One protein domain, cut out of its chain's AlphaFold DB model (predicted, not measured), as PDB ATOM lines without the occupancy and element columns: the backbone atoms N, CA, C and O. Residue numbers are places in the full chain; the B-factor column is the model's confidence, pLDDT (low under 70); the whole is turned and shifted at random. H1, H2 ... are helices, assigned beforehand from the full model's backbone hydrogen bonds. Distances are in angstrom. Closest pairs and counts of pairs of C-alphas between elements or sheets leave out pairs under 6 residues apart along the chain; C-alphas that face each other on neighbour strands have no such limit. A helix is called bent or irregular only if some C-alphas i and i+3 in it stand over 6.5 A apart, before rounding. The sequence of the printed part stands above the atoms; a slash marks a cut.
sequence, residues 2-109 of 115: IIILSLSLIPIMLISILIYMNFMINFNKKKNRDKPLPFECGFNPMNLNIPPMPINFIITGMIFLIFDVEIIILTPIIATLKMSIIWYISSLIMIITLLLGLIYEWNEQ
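AT A GLANCE: This is residues 2 to 109 of the 115 residues of the protein "NADH-ubiquinone oxidoreductase chain 3" of Abispa ephippium (large potter wasp) (UniProt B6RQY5). A long helix, H1, stands free of two helices, H2 and H4, that run side by side in opposite ways with the small H3 at their turn. A long loop, residues 27 to 54, joins H1 to H2 in an open frame. The printed part has 108 residues with four named helices, H1 to H4 in order, and no named strand: all helix. It is extended, with a radius of gyration of the C-alphas of 25.2 A, and only just flat, spanning 72 by 48 by 15 A.

IN THESE COORDINATES: H1, residues 2 to 26, starts at C-alpha 2 (22.887, 47.226, -14.432) and measures 36.4 A; it is irregular, but only just: C-alphas 8 and 11 are 6.51 A apart. H2, residues 55 to 74, measures 28.9 A; H3 is residues 76 to 79, 5.4 A. H4, residues 85 to 107, measures 33.3 A and ends at C-alpha 107 (12.247, 33.928, -60.681).

HOW THE PARTS SIT: H1 is apart from H2, H3 and H4. H2 and H3 meet only through their link. H2 and H4 are close but not clearly touching, at a shallow tilt of 8 degrees, opposite ways; their closest C-alphas, Leu 74 and Ser 91, are 7.0 A apart. H3 and H4 are close but not clearly touching; their closest C-alphas, Ile 77 and Ser 91, are 7.4 A apart. Every O i to N i+4 pair is within hydrogen-bond range in H2 and H4, and 18 of 21 in H1; H3 is too short for one.

THE WHOLE: The two C-alphas farthest apart, Lys 30 and Ile 85, are 71.6 A apart. The printed part has no cut; the link from H1 to H2 is long. Confidence is under 70 at residues 28, 43 to 48, 81 and 83.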
ATOM      1  N   ILE A   2      21.493  47.494 -14.859       84.62
ATOM      2  CA  ILE A   2      22.887  47.226 -14.432       84.62
ATOM      3  C   ILE A   2      23.336  45.787 -14.751       84.62
ATOM      4  O   ILE A   2      24.421  45.600 -15.281       84.62
ATOM      5  N   ILE A   3      22.471  44.791 -14.525       87.19
ATOM      6  CA  ILE A   3      22.759  43.372 -14.815       87.19
ATOM      7  C   ILE A   3      22.991  43.130 -16.320       87.19
ATOM      8  O   ILE A   3      23.911  42.418 -16.709       87.19
ATOM      9  N   ILE A   4      22.195  43.771 -17.182       87.81
ATOM     10  CA  ILE A   4      22.325  43.664 -18.646       87.81
ATOM     11  C   ILE A   4      23.640  44.312 -19.104       87.81
ATOM     12  O   ILE A   4      24.376  43.729 -19.898       87.81
ATOM     13  N   LEU A   5      23.982  45.471 -18.531       84.88
ATOM     14  CA  LEU A   5      25.267  46.134 -18.756       84.88
ATOM     15  C   LEU A   5      26.446  45.249 -18.329       84.88
ATOM     16  O   LEU A   5      27.365  45.054 -19.121       84.88
ATOM     17  N   SER A   6      26.405  44.646 -17.137       84.06
ATOM     18  CA  SER A   6      27.486  43.767 -16.673       84.06
ATOM     19  C   SER A   6      27.660  42.528 -17.554       84.06
ATOM     20  O   SER A   6      28.791  42.145 -17.835       84.06
ATOM     21  N   LEU A   7      26.565  41.942 -18.049       90.19
ATOM     22  CA  LEU A   7      26.606  40.796 -18.965       90.19
ATOM     23  C   LEU A   7      27.258  41.145 -20.312       90.19
ATOM     24  O   LEU A   7      28.019  40.341 -20.844       90.19
ATOM     25  N   SER A   8      27.023  42.351 -20.835       88.25
ATOM     26  CA  SER A   8      27.617  42.799 -22.104       88.25
ATOM     27  C   SER A   8      29.119  43.120 -22.024       88.25
ATOM     28  O   SER A   8      29.827  43.001 -23.022       88.25
ATOM     29  N   LEU A   9      29.635  43.482 -20.842       92.75
ATOM     30  CA  LEU A   9      31.035  43.894 -20.656       92.75
ATOM     31  C   LEU A   9      32.013  42.715 -20.552       92.75
ATOM     32  O   LEU A   9      33.169  42.831 -20.960       92.75
ATOM     33  N   ILE A  10      31.553  41.574 -20.038       92.56
ATOM     34  CA  ILE A  10      32.358  40.354 -19.869       92.56
ATOM     35  C   ILE A  10      32.998  39.868 -21.188       92.56
ATOM     36  O   ILE A  10      34.216  39.667 -21.200       92.56
ATOM     37  N   PRO A  11      32.263  39.699 -22.310       94.06
ATOM     38  CA  PRO A  11      32.868  39.231 -23.561       94.06
ATOM     39  C   PRO A  11      33.870  40.235 -24.144       94.06
ATOM     40  O   PRO A  11      34.910  39.831 -24.660       94.06
ATOM     41  N   ILE A  12      33.606  41.539 -24.012       94.62
ATOM     42  CA  ILE A  12      34.505  42.600 -24.493       94.62
ATOM     43  C   ILE A  12      35.837  42.544 -23.735       94.62
ATOM     44  O   ILE A  12      36.908  42.571 -24.346       94.62
ATOM     45  N   MET A  13      35.773  42.395 -22.409       94.69
ATOM     46  CA  MET A  13      36.960  42.239 -21.566       94.69
ATOM     47  C   MET A  13      37.762  40.992 -21.953       94.69
ATOM     48  O   MET A  13      38.971  41.093 -22.161       94.69
ATOM     49  N   LEU A  14      37.103  39.846 -22.144       96.06
ATOM     50  CA  LEU A  14      37.764  38.608 -22.572       96.06
ATOM     51  C   LEU A  14      38.500  38.766 -23.910       96.06
ATOM     52  O   LEU A  14      39.668  38.387 -24.013       96.06
ATOM     53  N   ILE A  15      37.857  39.371 -24.913       97.06
ATOM     54  CA  ILE A  15      38.468  39.600 -26.231       97.06
ATOM     55  C   ILE A  15      39.691  40.515 -26.101       97.06
ATOM     56  O   ILE A  15      40.746  40.220 -26.665       97.06
ATOM     57  N   SER A  16      39.586  41.591 -25.318       95.25
ATOM     58  CA  SER A  16      40.702  42.520 -25.114       95.25
ATOM     59  C   SER A  16      41.911  41.857 -24.441       95.25
ATOM     60  O   SER A  16      43.045  42.057 -24.883       95.25
ATOM     61  N   ILE A  17      41.680  40.994 -23.444       96.81
ATOM     62  CA  ILE A  17      42.730  40.234 -22.755       96.81
ATOM     63  C   ILE A  17      43.430  39.280 -23.727       96.81
ATOM     64  O   ILE A  17      44.659  39.229 -23.750       96.81
ATOM     65  N   LEU A  18      42.677  38.562 -24.564       96.38
ATOM     66  CA  LEU A  18      43.252  37.645 -25.555       96.38
ATOM     67  C   LEU A  18      44.106  38.381 -26.596       96.38
ATOM     68  O   LEU A  18      45.208  37.929 -26.919       96.38
ATOM     69  N   ILE A  19      43.639  39.533 -27.085       95.88
ATOM     70  CA  ILE A  19      44.405  40.376 -28.016       95.88
ATOM     71  C   ILE A  19      45.695  40.867 -27.350       95.88
ATOM     72  O   ILE A  19      46.766  40.795 -27.956       95.88
ATOM     73  N   TYR A  20      45.615  41.311 -26.095       95.19
ATOM     74  CA  TYR A  20      46.774  41.777 -25.341       95.19
ATOM     75  C   TYR A  20      47.800  40.663 -25.095       95.19
ATOM     76  O   TYR A  20      48.994  40.861 -25.319       95.19
ATOM     77  N   MET A  21      47.348  39.466 -24.709       94.25
ATOM     78  CA  MET A  21      48.226  38.302 -24.563       94.25
ATOM     79  C   MET A  21      48.913  37.947 -25.886       94.25
ATOM     80  O   MET A  21      50.123  37.722 -25.904       94.25
ATOM     81  N   ASN A  22      48.180  37.955 -27.005       92.25
ATOM     82  CA  ASN A  22      48.763  37.690 -28.321       92.25
ATOM     83  C   ASN A  22      49.813  38.749 -28.699       92.25
ATOM     84  O   ASN A  22      50.892  38.408 -29.185       92.25
ATOM     85  N   PHE A  23      49.547  40.026 -28.412       89.94
ATOM     86  CA  PHE A  23      50.514  41.100 -28.628       89.94
ATOM     87  C   PHE A  23      51.798  40.888 -27.813       89.94
ATOM     88  O   PHE A  23      52.893  40.958 -28.376       89.94
ATOM     89  N   MET A  24      51.673  40.543 -26.527       89.56
ATOM     90  CA  MET A  24      52.819  40.266 -25.654       89.56
ATOM     91  C   MET A  24      53.655  39.078 -26.137       89.56
ATOM     92  O   MET A  24      54.881  39.158 -26.177       89.56
ATOM     93  N   ILE A  25      53.007  37.998 -26.577       88.81
ATOM     94  CA  ILE A  25      53.694  36.823 -27.135       88.81
ATOM     95  C   ILE A  25      54.383  37.163 -28.469       88.81
ATOM     96  O   ILE A  25      55.453  36.637 -28.784       88.81
ATOM     97  N   ASN A  26      53.778  38.030 -29.284       83.19
ATOM     98  CA  ASN A  26      54.277  38.369 -30.615       83.19
ATOM     99  C   ASN A  26      55.376  39.450 -30.611       83.19
ATOM    100  O   ASN A  26      56.077  39.583 -31.614       83.19
ATOM    101  N   PHE A  27      55.566  40.182 -29.504       74.06
ATOM    102  CA  PHE A  27      56.542  41.278 -29.399       74.06
ATOM    103  C   PHE A  27      57.983  40.837 -29.714       74.06
ATOM    104  O   PHE A  27      58.739  41.578 -30.337       74.06
ATOM    105  N   ASN A  28      58.341  39.594 -29.373       67.00
ATOM    106  CA  ASN A  28      59.698  39.063 -29.547       67.00
ATOM    107  C   ASN A  28      59.924  38.303 -30.871       67.00
ATOM    108  O   ASN A  28      61.003  37.739 -31.078       67.00
ATOM    109  N   LYS A  29      58.943  38.242 -31.785       74.44
ATOM    110  CA  LYS A  29      59.118  37.522 -33.061       74.44
ATOM    111  C   LYS A  29      59.887  38.380 -34.071       74.44
ATOM    112  O   LYS A  29      59.502  39.509 -34.365       74.44
ATOM    113  N   LYS A  30      60.950  37.812 -34.662       74.69
ATOM    114  CA  LYS A  30      61.680  38.428 -35.784       74.69
ATOM    115  C   LYS A  30      60.697  38.749 -36.917       74.69
ATOM    116  O   LYS A  30      59.941  37.883 -37.359       74.69
ATOM    117  N   LYS A  31      60.700  40.003 -37.377       72.69
ATOM    118  CA  LYS A  31      59.909  40.444 -38.531       72.69
ATOM    119  C   LYS A  31      60.542  39.884 -39.806       72.69
ATOM    120  O   LYS A  31      61.466  40.482 -40.351       72.69
ATOM    121  N   ASN A  32      60.065  38.730 -40.263       75.25
ATOM    122  CA  ASN A  32      60.424  38.208 -41.580       75.25
ATOM    123  C   ASN A  32      59.736  39.056 -42.656       75.25
ATOM    124  O   ASN A  32      58.549  39.360 -42.529       75.25
ATOM    125  N   ARG A  33      60.482  39.425 -43.706       76.31
ATOM    126  CA  ARG A  33      59.993  40.260 -44.818       76.31
ATOM    127  C   ARG A  33      58.847  39.618 -45.597       76.31
ATOM    128  O   ARG A  33      58.041  40.350 -46.155       76.31
ATOM    129  N   ASP A  34      58.746  38.293 -45.540       70.69
ATOM    130  CA  ASP A  34      57.772  37.535 -46.325       70.69
ATOM    131  C   ASP A  34      56.471  37.253 -45.562       70.69
ATOM    132  O   ASP A  34      55.446  36.932 -46.147       70.69
ATOM    133  N   LYS A  35      56.476  37.436 -44.236       74.38
ATOM    134  CA  LYS A  35      55.298  37.245 -43.382       74.38
ATOM    135  C   LYS A  35      54.131  38.217 -43.652       74.38
ATOM    136  O   LYS A  35      52.995  37.803 -43.445       74.38
ATOM    137  N   PRO A  36      54.354  39.490 -44.043       79.62
ATOM    138  CA  PRO A  36      53.270  40.397 -44.415       79.62
ATOM    139  C   PRO A  36      52.837  40.282 -45.888       79.62
ATOM    140  O   PRO A  36      52.005  41.081 -46.315       79.62
ATOM    141  N   LEU A  37      53.394  39.355 -46.680       79.56
ATOM    142  CA  LEU A  37      52.946  39.161 -48.061       79.56
ATOM    143  C   LEU A  37      51.551  38.511 -48.076       79.56
ATOM    144  O   LEU A  37      51.293  37.606 -47.284       79.56
ATOM    145  N   PRO A  38      50.653  38.931 -48.987       77.38
ATOM    146  CA  PRO A  38      49.308  38.365 -49.091       77.38
ATOM    147  C   PRO A  38      49.301  36.912 -49.589       77.38
ATOM    148  O   PRO A  38      48.349  36.185 -49.326       77.38
ATOM    149  N   PHE A  39      50.352  36.490 -50.302       71.88
ATOM    150  CA  PHE A  39      50.473  35.152 -50.875       71.88
ATOM    151  C   PHE A  39      51.807  34.511 -50.497       71.88
ATOM    152  O   PHE A  39      52.868  35.104 -50.689       71.88
ATOM    153  N   GLU A  40      51.753  33.257 -50.045       78.50
ATOM    154  CA  GLU A  40      52.941  32.446 -49.736       78.50
ATOM    155  C   GLU A  40      53.672  31.967 -51.002       78.50
ATOM    156  O   GLU A  40      54.850  31.627 -50.953       78.50
ATOM    157  N   CYS A  41      53.004  31.999 -52.160       78.88
ATOM    158  CA  CYS A  41      53.568  31.568 -53.441       78.88
ATOM    159  C   CYS A  41      54.507  32.604 -54.097       78.88
ATOM    160  O   CYS A  41      54.946  32.387 -55.223       78.88
ATOM    161  N   GLY A  42      54.787  33.742 -53.446       72.25
ATOM    162  CA  GLY A  42      55.703  34.773 -53.961       72.25
ATOM    163  C   GLY A  42      55.174  35.574 -55.158       72.25
ATOM    164  O   GLY A  42      55.899  36.393 -55.722       72.25
ATOM    165  N   PHE A  43      53.914  35.367 -55.549       67.81
ATOM    166  CA  PHE A  43      53.267  36.144 -56.601       67.81
ATOM    167  C   PHE A  43      52.707  37.440 -56.025       67.81
ATOM    168  O   PHE A  43      51.816  37.431 -55.176       67.81
ATOM    169  N   ASN A  44      53.196  38.569 -56.534       69.88
ATOM    170  CA  ASN A  44      52.515  39.839 -56.336       69.88
ATOM    171  C   ASN A  44      51.211  39.825 -57.147       69.88
ATOM    172  O   ASN A  44      51.228  39.358 -58.292       69.88
ATOM    173  N   PRO A  45      50.089  40.327 -56.599       69.25
ATOM    174  CA  PRO A  45      48.863  40.465 -57.373       69.25
ATOM    175  C   PRO A  45      49.163  41.317 -58.613       69.25
ATOM    176  O   PRO A  45      49.522  42.487 -58.499       69.25
ATOM    177  N   MET A  46      49.068  40.709 -59.800       64.44
ATOM    178  CA  MET A  46      49.431  41.355 -61.069       64.44
ATOM    179  C   MET A  46      48.528  42.549 -61.402       64.44
ATOM    180  O   MET A  46      48.941  43.429 -62.150       64.44
ATOM    181  N   ASN A  47      47.332  42.614 -60.811       62.41
ATOM    182  CA  ASN A  47      46.374  43.685 -61.034       62.41
ATOM    183  C   ASN A  47      46.027  44.375 -59.710       62.41
ATOM    184  O   ASN A  47      45.454  43.768 -58.811       62.41
ATOM    185  N   LEU A  48      46.319  45.676 -59.631       65.38
ATOM    186  CA  LEU A  48      45.789  46.594 -58.609       65.38
ATOM    187  C   LEU A  48      44.301  46.919 -58.836       65.38
ATOM    188  O   LEU A  48      43.681  47.598 -58.020       65.38
ATOM    189  N   ASN A  49      43.726  46.457 -59.950       71.50
ATOM    190  CA  ASN A  49      42.324  46.673 -60.263       71.50
ATOM    191  C   ASN A  49      41.476  45.726 -59.423       71.50
ATOM    192  O   ASN A  49      41.435  44.521 -59.670       71.50
ATOM    193  N   ILE A  50      40.784  46.305 -58.445       70.56
ATOM    194  CA  ILE A  50      39.679  45.655 -57.752       70.56
ATOM    195  C   ILE A  50      38.671  45.258 -58.842       70.56
ATOM    196  O   ILE A  50      38.169  46.149 -59.537       70.56
ATOM    197  N   PRO A  51      38.407  43.960 -59.064       73.44
ATOM    198  CA  PRO A  51      37.383  43.567 -60.016       73.44
ATOM    199  C   PRO A  51      36.040  44.157 -59.563       73.44
ATOM    200  O   PRO A  51      35.788  44.227 -58.354       73.44
ATOM    201  N   PRO A  52      35.174  44.598 -60.493       77.31
ATOM    202  CA  PRO A  52      33.846  45.056 -60.117       77.31
ATOM    203  C   PRO A  52      33.135  43.937 -59.354       77.31
ATOM    204  O   PRO A  52      33.169  42.773 -59.757       77.31
ATOM    205  N   MET A  53      32.524  44.292 -58.224       74.00
ATOM    206  CA  MET A  53      31.776  43.338 -57.416       74.00
ATOM    207  C   MET A  53      30.638  42.737 -58.262       74.00
ATOM    208  O   MET A  53      29.982  43.479 -58.999       74.00
ATOM    209  N   PRO A  54      30.379  41.420 -58.176       83.56
ATOM    210  CA  PRO A  54      29.258  40.797 -58.875       83.56
ATOM    211  C   PRO A  54      27.929  41.474 -58.512       83.56
ATOM    212  O   PRO A  54      27.628  41.683 -57.335       83.56
ATOM    213  N   ILE A  55      27.108  41.771 -59.526       83.12
ATOM    214  CA  ILE A  55      25.840  42.503 -59.375       83.12
ATOM    215  C   ILE A  55      24.887  41.815 -58.381       83.12
ATOM    216  O   ILE A  55      24.197  42.476 -57.610       83.12
ATOM    217  N   ASN A  56      24.938  40.481 -58.319       83.62
ATOM    218  CA  ASN A  56      24.102  39.647 -57.456       83.62
ATOM    219  C   ASN A  56      24.323  39.949 -55.963       83.62
ATOM    220  O   ASN A  56      23.382  39.881 -55.173       83.62
ATOM    221  N   PHE A  57      25.543  40.336 -55.567       82.81
ATOM    222  CA  PHE A  57      25.828  40.729 -54.183       82.81
ATOM    223  C   PHE A  57      25.202  42.079 -53.828       82.81
ATOM    224  O   PHE A  57      24.687  42.244 -52.723       82.81
ATOM    225  N   ILE A  58      25.212  43.028 -54.765       86.31
ATOM    226  CA  ILE A  58      24.589  44.343 -54.573       86.31
ATOM    227  C   ILE A  58      23.071  44.182 -54.471       86.31
ATOM    228  O   ILE A  58      22.455  44.733 -53.559       86.31
ATOM    229  N   ILE A  59      22.486  43.372 -55.359       86.44
ATOM    230  CA  ILE A  59      21.051  43.071 -55.373       86.44
ATOM    231  C   ILE A  59      20.640  42.413 -54.051       86.44
ATOM    232  O   ILE A  59      19.737  42.905 -53.385       86.44
ATOM    233  N   THR A  60      21.377  41.397 -53.590       87.56
ATOM    234  CA  THR A  60      21.094  40.728 -52.306       87.56
ATOM    235  C   THR A  60      21.160  41.700 -51.119       87.56
ATOM    236  O   THR A  60      20.321  41.637 -50.223       87.56
ATOM    237  N   GLY A  61      22.124  42.629 -51.112       89.88
ATOM    238  CA  GLY A  61      22.238  43.651 -50.066       89.88
ATOM    239  C   GLY A  61      21.078  44.650 -50.060       89.88
ATOM    240  O   GLY A  61      20.568  44.996 -48.995       89.88
ATOM    241  N   MET A  62      20.631  45.090 -51.238       89.69
ATOM    242  CA  MET A  62      19.485  45.997 -51.371       89.69
ATOM    243  C   MET A  62      18.182  45.330 -50.917       89.69
ATOM    244  O   MET A  62      17.412  45.927 -50.167       89.69
ATOM    245  N   ILE A  63      17.983  44.077 -51.321       89.94
ATOM    246  CA  ILE A  63      16.845  43.248 -50.929       89.94
ATOM    247  C   ILE A  63      16.792  43.086 -49.408       89.94
ATOM    248  O   ILE A  63      15.763  43.347 -48.785       89.94
ATOM    249  N   PHE A  64      17.920  42.719 -48.796       90.44
ATOM    250  CA  PHE A  64      18.029  42.571 -47.348       90.44
ATOM    251  C   PHE A  64      17.652  43.858 -46.600       90.44
ATOM    252  O   PHE A  64      16.937  43.792 -45.605       90.44
ATOM    253  N   LEU A  65      18.077  45.024 -47.097       92.50
ATOM    254  CA  LEU A  65      17.755  46.315 -46.484       92.50
ATOM    255  C   LEU A  65      16.243  46.581 -46.487       92.50
ATOM    256  O   LEU A  65      15.691  46.973 -45.459       92.50
ATOM    257  N   ILE A  66      15.569  46.349 -47.617       91.44
ATOM    258  CA  ILE A  66      14.114  46.531 -47.732       91.44
ATOM    259  C   ILE A  66      13.387  45.567 -46.784       91.44
ATOM    260  O   ILE A  66      12.541  45.999 -45.998       91.44
ATOM    261  N   PHE A  67      13.777  44.288 -46.787       90.69
ATOM    262  CA  PHE A  67      13.199  43.275 -45.904       90.69
ATOM    263  C   PHE A  67      13.378  43.607 -44.415       90.69
ATOM    264  O   PHE A  67      12.443  43.419 -43.637       90.69
ATOM    265  N   ASP A  68      14.539  44.125 -44.009       93.06
ATOM    266  CA  ASP A  68      14.810  44.494 -42.614       93.06
ATOM    267  C   ASP A  68      13.891  45.636 -42.143       93.06
ATOM    268  O   ASP A  68      13.256  45.551 -41.087       93.06
ATOM    269  N   VAL A  69      13.712  46.669 -42.975       93.00
ATOM    270  CA  VAL A  69      12.795  47.786 -42.680       93.00
ATOM    271  C   VAL A  69      11.346  47.306 -42.561       93.00
ATOM    272  O   VAL A  69      10.632  47.712 -41.638       93.00
ATOM    273  N   GLU A  70      10.900  46.429 -43.457       90.44
ATOM    274  CA  GLU A  70       9.534  45.900 -43.428       90.44
ATOM    275  C   GLU A  70       9.285  45.001 -42.205       90.44
ATOM    276  O   GLU A  70       8.229  45.100 -41.574       90.44
ATOM    277  N   ILE A  71      10.270  44.200 -41.783       90.50
ATOM    278  CA  ILE A  71      10.176  43.398 -40.551       90.50
ATOM    279  C   ILE A  71      10.085  44.296 -39.313       90.50
ATOM    280  O   ILE A  71       9.274  44.019 -38.423       90.50
ATOM    281  N   ILE A  72      10.846  45.394 -39.253       91.94
ATOM    282  CA  ILE A  72      10.745  46.366 -38.154       91.94
ATOM    283  C   ILE A  72       9.311  46.905 -38.048       91.94
ATOM    284  O   ILE A  72       8.755  46.948 -36.947       91.94
ATOM    285  N   ILE A  73       8.682  47.235 -39.179       88.06
ATOM    286  CA  ILE A  73       7.288  47.705 -39.231       88.06
ATOM    287  C   ILE A  73       6.301  46.607 -38.796       88.06
ATOM    288  O   ILE A  73       5.271  46.917 -38.193       88.06
ATOM    289  N   LEU A  74       6.613  45.329 -39.041       88.56
ATOM    290  CA  LEU A  74       5.792  44.195 -38.606       88.56
ATOM    291  C   LEU A  74       5.945  43.855 -37.110       88.56
ATOM    292  O   LEU A  74       4.999  43.365 -36.492       88.56
ATOM    293  N   THR A  75       7.090  44.122 -36.477       87.12
ATOM    294  CA  THR A  75       7.327  43.762 -35.062       87.12
ATOM    295  C   THR A  75       6.250  44.198 -34.045       87.12
ATOM    296  O   THR A  75       5.926  43.382 -33.172       87.12
ATOM    297  N   PRO A  76       5.619  45.394 -34.118       81.69
ATOM    298  CA  PRO A  76       4.578  45.775 -33.162       81.69
ATOM    299  C   PRO A  76       3.317  44.898 -33.221       81.69
ATOM    300  O   PRO A  76       2.578  44.865 -32.239       81.69
ATOM    301  N   ILE A  77       3.090  44.135 -34.299       77.19
ATOM    302  CA  ILE A  77       1.893  43.290 -34.469       77.19
ATOM    303  C   ILE A  77       1.749  42.275 -33.333       77.19
ATOM    304  O   ILE A  77       0.644  42.061 -32.833       77.19
ATOM    305  N   ILE A  78       2.860  41.671 -32.896       73.81
ATOM    306  CA  ILE A  78       2.858  40.640 -31.844       73.81
ATOM    307  C   ILE A  78       2.388  41.239 -30.512       73.81
ATOM    308  O   ILE A  78       1.665  40.594 -29.750       73.81
ATOM    309  N   ALA A  79       2.751  42.494 -30.243       77.56
ATOM    310  CA  ALA A  79       2.322  43.206 -29.044       77.56
ATOM    311  C   ALA A  79       0.855  43.664 -29.129       77.56
ATOM    312  O   ALA A  79       0.188  43.800 -28.101       77.56
ATOM    313  N   THR A  80       0.327  43.869 -30.339       75.50
ATOM    314  CA  THR A  80      -1.012  44.424 -30.579       75.50
ATOM    315  C   THR A  80      -2.035  43.412 -31.091       75.50
ATOM    316  O   THR A  80      -3.048  43.813 -31.655       75.50
ATOM    317  N   LEU A  81      -1.848  42.109 -30.861       68.06
ATOM    318  CA  LEU A  81      -2.754  41.048 -31.349       68.06
ATOM    319  C   LEU A  81      -4.232  41.213 -30.930       68.06
ATOM    320  O   LEU A  81      -5.112  40.609 -31.534       68.06
ATOM    321  N   LYS A  82      -4.525  42.039 -29.915       70.06
ATOM    322  CA  LYS A  82      -5.893  42.387 -29.481       70.06
ATOM    323  C   LYS A  82      -6.511  43.586 -30.222       70.06
ATOM    324  O   LYS A  82      -7.628  43.977 -29.889       70.06
ATOM    325  N   MET A  83      -5.800  44.217 -31.157       68.62
ATOM    326  CA  MET A  83      -6.302  45.371 -31.912       68.62
ATOM    327  C   MET A  83      -7.339  44.982 -32.975       68.62
ATOM    328  O   MET A  83      -7.597  43.813 -33.244       68.62
ATOM    329  N   SER A  84      -7.973  46.006 -33.553       82.31
ATOM    330  CA  SER A  84      -9.063  45.895 -34.527       82.31
ATOM    331  C   SER A  84      -8.733  45.002 -35.728       82.31
ATOM    332  O   SER A  84      -7.592  44.978 -36.186       82.31
ATOM    333  N   ILE A  85      -9.769  44.410 -36.331       83.62
ATOM    334  CA  ILE A  85      -9.683  43.575 -37.542       83.62
ATOM    335  C   ILE A  85      -8.911  44.249 -38.696       83.62
ATOM    336  O   ILE A  85      -8.231  43.572 -39.461       83.62
ATOM    337  N   ILE A  86      -8.963  45.587 -38.785       85.25
ATOM    338  CA  ILE A  86      -8.236  46.388 -39.783       85.25
ATOM    339  C   ILE A  86      -6.721  46.179 -39.680       85.25
ATOM    340  O   ILE A  86      -6.071  45.976 -40.701       85.25
ATOM    341  N   TRP A  87      -6.170  46.177 -38.460       84.25
ATOM    342  CA  TRP A  87      -4.730  46.035 -38.221       84.25
ATOM    343  C   TRP A  87      -4.234  44.641 -38.613       84.25
ATOM    344  O   TRP A  87      -3.161  44.491 -39.196       84.25
ATOM    345  N   TYR A  88      -5.055  43.622 -38.350       83.69
ATOM    346  CA  TYR A  88      -4.778  42.254 -38.769       83.69
ATOM    347  C   TYR A  88      -4.759  42.127 -40.301       83.69
ATOM    348  O   TYR A  88      -3.810  41.590 -40.871       83.69
ATOM    349  N   ILE A  89      -5.750  42.702 -40.988       88.12
ATOM    350  CA  ILE A  89      -5.815  42.678 -42.455       88.12
ATOM    351  C   ILE A  89      -4.627  43.428 -43.073       88.12
ATOM    352  O   ILE A  89      -3.988  42.894 -43.978       88.12
ATOM    353  N   SER A  90      -4.272  44.616 -42.569       87.19
ATOM    354  CA  SER A  90      -3.108  45.356 -43.078       87.19
ATOM    355  C   SER A  90      -1.800  44.591 -42.876       87.19
ATOM    356  O   SER A  90      -0.963  44.576 -43.775       87.19
ATOM    357  N   SER A  91      -1.636  43.902 -41.740       86.06
ATOM    358  CA  SER A  91      -0.448  43.072 -41.509       86.06
ATOM    359  C   SER A  91      -0.353  41.877 -42.454       86.06
ATOM    360  O   SER A  91       0.728  41.574 -42.951       86.06
ATOM    361  N   LEU A  92      -1.481  41.227 -42.754       88.38
ATOM    362  CA  LEU A  92      -1.517  40.123 -43.710       88.38
ATOM    363  C   LEU A  92      -1.158  40.590 -45.118       88.38
ATOM    364  O   LEU A  92      -0.398  39.911 -45.803       88.38
ATOM    365  N   ILE A  93      -1.665  41.752 -45.535       91.62
ATOM    366  CA  ILE A  93      -1.324  42.339 -46.835       91.62
ATOM    367  C   ILE A  93       0.183  42.599 -46.916       91.62
ATOM    368  O   ILE A  93       0.794  42.198 -47.902       91.62
ATOM    369  N   MET A  94       0.790  43.169 -45.869       89.62
ATOM    370  CA  MET A  94       2.242  43.400 -45.819       89.62
ATOM    371  C   MET A  94       3.052  42.097 -45.911       89.62
ATOM    372  O   MET A  94       4.047  42.026 -46.628       89.62
ATOM    373  N   ILE A  95       2.618  41.024 -45.243       90.88
ATOM    374  CA  ILE A  95       3.279  39.710 -45.343       90.88
ATOM    375  C   ILE A  95       3.148  39.126 -46.758       90.88
ATOM    376  O   ILE A  95       4.084  38.514 -47.272       90.88
ATOM    377  N   ILE A  96       2.005  39.314 -47.418       93.94
ATOM    378  CA  ILE A  96       1.802  38.838 -48.791       93.94
ATOM    379  C   ILE A  96       2.680  39.621 -49.775       93.94
ATOM    380  O   ILE A  96       3.278  39.006 -50.657       93.94
ATOM    381  N   THR A  97       2.798  40.944 -49.629       92.06
ATOM    382  CA  THR A  97       3.666  41.755 -50.498       92.06
ATOM    383  C   THR A  97       5.135  41.362 -50.354       92.06
ATOM    384  O   THR A  97       5.809  41.209 -51.371       92.06
ATOM    385  N   LEU A  98       5.589  41.086 -49.126       90.75
ATOM    386  CA  LEU A  98       6.918  40.539 -48.831       90.75
ATOM    387  C   LEU A  98       7.186  39.229 -49.590       90.75
ATOM    388  O   LEU A  98       8.207  39.077 -50.261       90.75
ATOM    389  N   LEU A  99       6.248  38.280 -49.508       91.75
ATOM    390  CA  LEU A  99       6.371  36.984 -50.180       91.75
ATOM    391  C   LEU A  99       6.374  37.123 -51.706       91.75
ATOM    392  O   LEU A  99       7.163  36.462 -52.379       91.75
ATOM    393  N   LEU A 100       5.517  37.986 -52.258       93.69
ATOM    394  CA  LEU A 100       5.457  38.231 -53.699       93.69
ATOM    395  C   LEU A 100       6.747  38.871 -54.226       93.69
ATOM    396  O   LEU A 100       7.233  38.442 -55.272       93.69
ATOM    397  N   GLY A 101       7.316  39.839 -53.500       89.44
ATOM    398  CA  GLY A 101       8.602  40.450 -53.846       89.44
ATOM    399  C   GLY A 101       9.730  39.419 -53.892       89.44
ATOM    400  O   GLY A 101      10.452  39.334 -54.885       89.44
ATOM    401  N   LEU A 102       9.797  38.546 -52.882       88.44
ATOM    402  CA  LEU A 102      10.804  37.485 -52.824       88.44
ATOM    403  C   LEU A 102      10.659  36.472 -53.970       88.44
ATOM    404  O   LEU A 102      11.651  36.063 -54.572       88.44
ATOM    405  N   ILE A 103       9.427  36.068 -54.293       91.25
ATOM    406  CA  ILE A 103       9.159  35.141 -55.404       91.25
ATOM    407  C   ILE A 103       9.529  35.777 -56.750       91.25
ATOM    408  O   ILE A 103      10.082  35.096 -57.615       91.25
ATOM    409  N   TYR A 104       9.239  37.068 -56.935       90.00
ATOM    410  CA  TYR A 104       9.591  37.792 -58.154       90.00
ATOM    411  C   TYR A 104      11.106  37.771 -58.393       90.00
ATOM    412  O   TYR A 104      11.565  37.347 -59.453       90.00
ATOM    413  N   GLU A 105      11.894  38.116 -57.377       86.62
ATOM    414  CA  GLU A 105      13.358  38.136 -57.478       86.62
ATOM    415  C   GLU A 105      13.974  36.742 -57.613       86.62
ATOM    416  O   GLU A 105      14.984  36.563 -58.299       86.62
ATOM    417  N   TRP A 106      13.347  35.736 -57.002       85.62
ATOM    418  CA  TRP A 106      13.741  34.341 -57.170       85.62
ATOM    419  C   TRP A 106      13.592  33.877 -58.624       85.62
ATOM    420  O   TRP A 106      14.470  33.188 -59.155       85.62
ATOM    421  N   ASN A 107      12.506  34.279 -59.286       87.06
ATOM    422  CA  ASN A 107      12.247  33.928 -60.681       87.06
ATOM    423  C   ASN A 107      13.223  34.607 -61.653       87.06
ATOM    424  O   ASN A 107      13.639  33.969 -62.622       87.06
ATOM    425  N   GLU A 108      13.652  35.838 -61.363       83.81
ATOM    426  CA  GLU A 108      14.640  36.586 -62.164       83.81
ATOM    427  C   GLU A 108      16.064  36.003 -62.089       83.81
ATOM    428  O   GLU A 108      16.972  36.470 -62.766       83.81
ATOM    429  N   GLN A 109      16.294  34.959 -61.284       76.06
ATOM    430  CA  GLN A 109      17.591  34.280 -61.137       76.06
ATOM    431  C   GLN A 109      18.754  35.180 -60.683       76.06
ATOM    432  O   GLN A 109      19.889  34.710 -60.620       76.06
TER     433      GLN A 109